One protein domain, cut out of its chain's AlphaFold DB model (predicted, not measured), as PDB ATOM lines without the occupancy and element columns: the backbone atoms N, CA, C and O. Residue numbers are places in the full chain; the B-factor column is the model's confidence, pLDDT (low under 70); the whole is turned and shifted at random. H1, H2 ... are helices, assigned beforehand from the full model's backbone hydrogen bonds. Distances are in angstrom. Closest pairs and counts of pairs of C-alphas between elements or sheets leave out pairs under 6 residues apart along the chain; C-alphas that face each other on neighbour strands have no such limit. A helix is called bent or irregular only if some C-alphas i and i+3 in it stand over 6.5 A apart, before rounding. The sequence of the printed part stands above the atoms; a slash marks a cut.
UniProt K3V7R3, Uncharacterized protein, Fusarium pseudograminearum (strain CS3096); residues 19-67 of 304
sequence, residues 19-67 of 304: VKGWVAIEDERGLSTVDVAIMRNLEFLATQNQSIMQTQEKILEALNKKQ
ATOM      1  N   VAL A  19      32.477 -17.837  -5.495       55.09
ATOM      2  CA  VAL A  19      33.366 -17.410  -4.393       55.09
ATOM      3  C   VAL A  19      34.822 -17.241  -4.852       55.09
ATOM      4  O   VAL A  19      35.494 -16.309  -4.418       55.09
ATOM      5  N   LYS A  20      35.285 -18.037  -5.826       55.16
ATOM      6  CA  LYS A  20      36.604 -17.866  -6.474       55.16
ATOM      7  C   LYS A  20      36.770 -16.486  -7.127       55.16
ATOM      8  O   LYS A  20      37.824 -15.866  -7.013       55.16
ATOM      9  N   GLY A  21      35.697 -15.963  -7.726       54.34
ATOM     10  CA  GLY A  21      35.649 -14.619  -8.306       54.34
ATOM     11  C   GLY A  21      35.532 -13.489  -7.276       54.34
ATOM     12  O   GLY A  21      35.837 -12.350  -7.607       54.34
ATOM     13  N   TRP A  22      35.128 -13.774  -6.033       58.38
ATOM     14  CA  TRP A  22      35.074 -12.776  -4.953       58.38
ATOM     15  C   TRP A  22      36.435 -12.499  -4.315       58.38
ATOM     16  O   TRP A  22      36.671 -11.393  -3.840       58.38
ATOM     17  N   VAL A  23      37.322 -13.494  -4.310       60.56
ATOM     18  CA  VAL A  23      38.693 -13.379  -3.781       60.56
ATOM     19  C   VAL A  23      39.708 -13.130  -4.914       60.56
ATOM     20  O   VAL A  23      40.905 -13.038  -4.668       60.56
ATOM     21  N   ALA A  24      39.233 -12.992  -6.162       60.06
ATOM     22  CA  ALA A  24      40.044 -12.814  -7.373       60.06
ATOM     23  C   ALA A  24      41.138 -13.892  -7.559       60.06
ATOM     24  O   ALA A  24      42.238 -13.607  -8.029       60.06
ATOM     25  N   ILE A  25      40.835 -15.142  -7.190       58.62
ATOM     26  CA  ILE A  25      41.764 -16.272  -7.318       58.62
ATOM     27  C   ILE A  25      41.493 -16.991  -8.643       58.62
ATOM     28  O   ILE A  25      40.497 -17.701  -8.786       58.62
ATOM     29  N   GLU A  26      42.403 -16.820  -9.603       58.78
ATOM     30  CA  GLU A  26      42.317 -17.440 -10.934       58.78
ATOM     31  C   GLU A  26      42.865 -18.882 -10.979       58.78
ATOM     32  O   GLU A  26      42.406 -19.677 -11.798       58.78
ATOM     33  N   ASP A  27      43.798 -19.252 -10.090       59.12
ATOM     34  CA  ASP A  27      44.343 -20.616  -9.975       59.12
ATOM     35  C   ASP A  27      44.515 -21.039  -8.504       59.12
ATOM     36  O   ASP A  27      45.215 -20.400  -7.719       59.12
ATOM     37  N   GLU A  28      43.898 -22.160  -8.131       59.69
ATOM     38  CA  GLU A  28      43.975 -22.743  -6.784       59.69
ATOM     39  C   GLU A  28      45.325 -23.415  -6.494       59.69
ATOM     40  O   GLU A  28      45.647 -23.678  -5.336       59.69
ATOM     41  N   ARG A  29      46.131 -23.707  -7.524       59.56
ATOM     42  CA  ARG A  29      47.381 -24.478  -7.396       59.56
ATOM     43  C   ARG A  29      48.523 -23.718  -6.716       59.56
ATOM     44  O   ARG A  29      49.511 -24.346  -6.344       59.56
ATOM     45  N   GLY A  30      48.398 -22.398  -6.567       63.50
ATOM     46  CA  GLY A  30      49.372 -21.537  -5.884       63.50
ATOM     47  C   GLY A  30      49.018 -21.165  -4.439       63.50
ATOM     48  O   GLY A  30      49.793 -20.459  -3.800       63.50
ATOM     49  N   LEU A  31      47.858 -21.592  -3.927       72.38
ATOM     50  CA  LEU A  31      47.369 -21.209  -2.597       72.38
ATOM     51  C   LEU A  31      48.103 -21.941  -1.467       72.38
ATOM     52  O   LEU A  31      48.426 -23.125  -1.584       72.38
ATOM     53  N   SER A  32      48.287 -21.272  -0.323       77.50
ATOM     54  CA  SER A  32      48.723 -21.966   0.891       77.50
ATOM     55  C   SER A  32      47.588 -22.821   1.469       77.50
ATOM     56  O   SER A  32      46.403 -22.567   1.244       77.50
ATOM     57  N   THR A  33      47.930 -23.815   2.293       78.62
ATOM     58  CA  THR A  33      46.944 -24.654   2.997       78.62
ATOM     59  C   THR A  33      45.961 -23.830   3.842       78.62
ATOM     60  O   THR A  33      44.809 -24.230   4.014       78.62
ATOM     61  N   VAL A  34      46.399 -22.670   4.351       77.50
ATOM     62  CA  VAL A  34      45.559 -21.743   5.123       77.50
ATOM     63  C   VAL A  34      44.564 -21.028   4.207       77.50
ATOM     64  O   VAL A  34      43.378 -20.984   4.526       77.50
ATOM     65  N   ASP A  35      45.004 -20.554   3.041       74.88
ATOM     66  CA  ASP A  35      44.130 -19.870   2.078       74.88
ATOM     67  C   ASP A  35      43.073 -20.823   1.504       74.88
ATOM     68  O   ASP A  35      41.908 -20.452   1.375       74.88
ATOM     69  N   VAL A  36      43.435 -22.088   1.253       76.00
ATOM     70  CA  VAL A  36      42.484 -23.145   0.859       76.00
ATOM     71  C   VAL A  36      41.440 -23.400   1.956       76.00
ATOM     72  O   VAL A  36      40.262 -23.605   1.655       76.00
ATOM     73  N   ALA A  37      41.832 -23.367   3.234       77.00
ATOM     74  CA  ALA A  37      40.893 -23.509   4.348       77.00
ATOM     75  C   ALA A  37      39.960 -22.289   4.476       77.00
ATOM     76  O   ALA A  37      38.757 -22.457   4.685       77.00
ATOM     77  N   ILE A  38      40.483 -21.072   4.291       79.81
ATOM     78  CA  ILE A  38      39.690 -19.833   4.264       79.81
ATOM     79  C   ILE A  38      38.692 -19.863   3.099       79.81
ATOM     80  O   ILE A  38      37.509 -19.608   3.315       79.81
ATOM     81  N   MET A  39      39.128 -20.258   1.900       79.69
ATOM     82  CA  MET A  39      38.272 -20.412   0.720       79.69
ATOM     83  C   MET A  39      37.101 -21.367   0.967       79.69
ATOM     84  O   MET A  39      35.952 -20.989   0.752       79.69
ATOM     85  N   ARG A  40      37.359 -22.563   1.511       79.00
ATOM     86  CA  ARG A  40      36.294 -23.530   1.844       79.00
ATOM     87  C   ARG A  40      35.314 -22.998   2.890       79.00
ATOM     88  O   ARG A  40      34.115 -23.254   2.798       79.00
ATOM     89  N   ASN A  41      35.798 -22.230   3.867       79.56
ATOM     90  CA  ASN A  41      34.935 -21.579   4.852       79.56
ATOM     91  C   ASN A  41      34.059 -20.487   4.209       79.56
ATOM     92  O   ASN A  41      32.885 -20.365   4.556       79.56
ATOM     93  N   LEU A  42      34.588 -19.726   3.244       79.75
ATOM     94  CA  LEU A  42      33.820 -18.740   2.473       79.75
ATOM     95  C   LEU A  42      32.770 -19.407   1.568       79.75
ATOM     96  O   LEU A  42      31.632 -18.946   1.531       79.75
ATOM     97  N   GLU A  43      33.105 -20.518   0.906       76.50
ATOM     98  CA  GLU A  43      32.160 -21.337   0.122       76.50
ATOM     99  C   GLU A  43      31.017 -21.885   0.993       76.50
ATOM    100  O   GLU A  43      29.837 -21.787   0.630       76.50
ATOM    101  N   PHE A  44      31.342 -22.397   2.183       79.06
ATOM    102  CA  PHE A  44      30.357 -22.864   3.158       79.06
ATOM    103  C   PHE A  44      29.415 -21.737   3.613       79.06
ATOM    104  O   PHE A  44      28.193 -21.903   3.586       79.06
ATOM    105  N   LEU A  45      29.958 -20.565   3.965       80.12
ATOM    106  CA  LEU A  45      29.163 -19.398   4.365       80.12
ATOM    107  C   LEU A  45      28.293 -18.860   3.217       80.12
ATOM    108  O   LEU A  45      27.138 -18.499   3.447       80.12
ATOM    109  N   ALA A  46      28.797 -18.848   1.981       73.31
ATOM    110  CA  ALA A  46      28.017 -18.471   0.801       73.31
ATOM    111  C   ALA A  46      26.829 -19.424   0.582       73.31
ATOM    112  O   ALA A  46      25.700 -18.972   0.379       73.31
ATOM    113  N   THR A  47      27.057 -20.734   0.721       74.06
ATOM    114  CA  THR A  47      26.007 -21.764   0.631       74.06
ATOM    115  C   THR A  47      24.955 -21.604   1.736       74.06
ATOM    116  O   THR A  47      23.752 -21.661   1.464       74.06
ATOM    117  N   GLN A  48      25.375 -21.339   2.980       80.44
ATOM    118  CA  GLN A  48      24.443 -21.067   4.083       80.44
ATOM    119  C   GLN A  48      23.593 -19.817   3.822       80.44
ATOM    120  O   GLN A  48      22.371 -19.868   3.980       80.44
ATOM    121  N   ASN A  49      24.207 -18.722   3.366       78.56
ATOM    122  CA  ASN A  49      23.489 -17.493   3.030       78.56
ATOM    123  C   ASN A  49      22.460 -17.719   1.910       78.56
ATOM    124  O   ASN A  49      21.321 -17.268   2.037       78.56
ATOM    125  N   GLN A  50      22.807 -18.474   0.861       79.25
ATOM    126  CA  GLN A  50      21.871 -18.820  -0.214       79.25
ATOM    127  C   GLN A  50      20.659 -19.618   0.309       79.25
ATOM    128  O   GLN A  50      19.517 -19.306  -0.033       79.25
ATOM    129  N   SER A  51      20.885 -20.607   1.180       73.94
ATOM    130  CA  SER A  51      19.819 -21.421   1.791       73.94
ATOM    131  C   SER A  51      18.872 -20.593   2.677       73.94
ATOM    132  O   SER A  51      17.643 -20.717   2.599       73.94
ATOM    133  N   ILE A  52      19.429 -19.677   3.478       78.69
ATOM    134  CA  ILE A  52      18.658 -18.719   4.283       78.69
ATOM    135  C   ILE A  52      17.796 -17.833   3.376       78.69
ATOM    136  O   ILE A  52      16.606 -17.656   3.639       78.69
ATOM    137  N   MET A  53      18.366 -17.318   2.286       79.38
ATOM    138  CA  MET A  53      17.665 -16.455   1.334       79.38
ATOM    139  C   MET A  53      16.507 -17.154   0.616       79.38
ATOM    140  O   MET A  53      15.395 -16.627   0.608       79.38
ATOM    141  N   GLN A  54      16.712 -18.373   0.110       78.94
ATOM    142  CA  GLN A  54      15.635 -19.177  -0.485       78.94
ATOM    143  C   GLN A  54      14.511 -19.467   0.522       78.94
ATOM    144  O   GLN A  54      13.331 -19.514   0.169       78.94
ATOM    145  N   THR A  55      14.860 -19.641   1.797       77.12
ATOM    146  CA  THR A  55      13.887 -19.853   2.873       77.12
ATOM    147  C   THR A  55      13.094 -18.574   3.171       77.12
ATOM    148  O   THR A  55      11.877 -18.637   3.348       77.12
ATOM    149  N   GLN A  56      13.740 -17.403   3.171       80.50
ATOM    150  CA  GLN A  56      13.063 -16.107   3.310       80.50
ATOM    151  C   GLN A  56      12.094 -15.837   2.150       80.50
ATOM    152  O   GLN A  56      10.966 -15.409   2.396       80.50
ATOM    153  N   GLU A  57      12.480 -16.147   0.910       82.25
ATOM    154  CA  GLU A  57      11.612 -16.012  -0.266       82.25
ATOM    155  C   GLU A  57      10.358 -16.897  -0.156       82.25
ATOM    156  O   GLU A  57       9.236 -16.398  -0.274       82.25
ATOM    157  N   LYS A  58      10.521 -18.180   0.204       78.44
ATOM    158  CA  LYS A  58       9.398 -19.104   0.468       78.44
ATOM    159  C   LYS A  58       8.468 -18.600   1.579       78.44
ATOM    160  O   LYS A  58       7.245 -18.721   1.471       78.44
ATOM    161  N   ILE A  59       9.016 -18.004   2.643       81.69
ATOM    162  CA  ILE A  59       8.224 -17.398   3.728       81.69
ATOM    163  C   ILE A  59       7.419 -16.198   3.210       81.69
ATOM    164  O   ILE A  59       6.227 -16.097   3.508       81.69
ATOM    165  N   LEU A  60       8.030 -15.309   2.421       83.19
ATOM    166  CA  LEU A  60       7.352 -14.151   1.831       83.19
ATOM    167  C   LEU A  60       6.230 -14.576   0.873       83.19
ATOM    168  O   LEU A  60       5.124 -14.039   0.955       83.19
ATOM    169  N   GLU A  61       6.461 -15.585   0.032       83.00
ATOM    170  CA  GLU A  61       5.439 -16.136  -0.860       83.00
ATOM    171  C   GLU A  61       4.255 -16.729  -0.069       83.00
ATOM    172  O   GLU A  61       3.089 -16.440  -0.356       83.00
ATOM    173  N   ALA A  62       4.539 -17.501   0.987       77.44
ATOM    174  CA  ALA A  62       3.522 -18.087   1.860       77.44
ATOM    175  C   ALA A  62       2.717 -17.034   2.646       77.44
ATOM    176  O   ALA A  62       1.524 -17.233   2.907       77.44
ATOM    177  N   LEU A  63       3.336 -15.909   3.023       78.19
ATOM    178  CA  LEU A  63       2.651 -14.771   3.640       78.19
ATOM    179  C   LEU A  63       1.757 -14.043   2.627       78.19
ATOM    180  O   LEU A  63       0.586 -13.793   2.925       78.19
ATOM    181  N   ASN A  64       2.250 -13.788   1.413       76.25
ATOM    182  CA  ASN A  64       1.490 -13.108   0.364       76.25
ATOM    183  C   ASN A  64       0.253 -13.927  -0.068       76.25
ATOM    184  O   ASN A  64      -0.867 -13.410  -0.095       76.25
ATOM    185  N   LYS A  65       0.404 -15.252  -0.244       72.56
ATOM    186  CA  LYS A  65      -0.713 -16.194  -0.482       72.56
ATOM    187  C   LYS A  65      -1.783 -16.150   0.622       72.56
ATOM    188  O   LYS A  65      -2.974 -16.292   0.337       72.56
ATOM    189  N   LYS A  66      -1.395 -15.922   1.883       60.97
ATOM    190  CA  LYS A  66      -2.331 -15.767   3.017       60.97
ATOM    191  C   LYS A  66      -3.000 -14.389   3.050       60.97
ATOM    192  O   LYS A  66      -4.133 -14.286   3.519       60.97
ATOM    193  N   GLN A  67      -2.344 -13.352   2.535       52.84
ATOM    194  CA  GLN A  67      -2.881 -11.992   2.486       52.84
ATOM    195  C   GLN A  67      -3.950 -11.840   1.390       52.84
ATOM    196  O   GLN A  67      -5.015 -11.286   1.665       52.84
TER     197      GLN A  67
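AT A GLANCE: This is residues 19 to 67 of the 304 residues of an uncharacterized protein of Fusarium pseudograminearum (strain CS3096) (UniProt K3V7R3). One long helix, H2, makes nearly the whole length of a rod, and the residues before it fold back as a hook that sets the short helix H1 beside residues 39 to 46 of H2. Residues 48 to 67, all in H2, stick out free of the hook. The printed part has 49 residues with two named helices, H1 then H2, and no named strand; its class is all helix. It is extended, with a radius of gyration of the C-alphas of 16.7 A and spans of 54 by 16 by 10 A.

HOW THE PARTS SIT: H1, residues 19 to 22, touches H2, residues 33 to 67, with 5 pairs of C-alphas within 8 A. The closest C-alphas are those of Val 19 and Glu 43, 6.1 A apart. H2 touches H1 with residues 39 to 46 alone, and the two centres are 16.0 A apart. Residues 48 to 67 of H2 stand free. In H2 every O i to N i+4 pair is within hydrogen-bond range; H1 is too short for such a pair, and its one O i to N i+3 pair is within range.

IN THESE COORDINATES: H1 begins at C-alpha 19, at (33.366, -17.410, -4.393), and is 5.0 A long from first to last C-alpha. A short link of 10 residues leads to H2, which begins at C-alpha 33, at (46.944, -24.654, 2.997). H2 has 35 residues, is 51.4 A long, is not bent and ends at C-alpha 67, at (-2.881, -11.992, 2.486).

THE WHOLE: The two C-alphas farthest apart are those of Gly 30 and Gln 67, at 53.8 A. The printed part has no cut. The mean pLDDT of the printed part is 72.5; residues 19 to 30 and 66 to 67 are under 70.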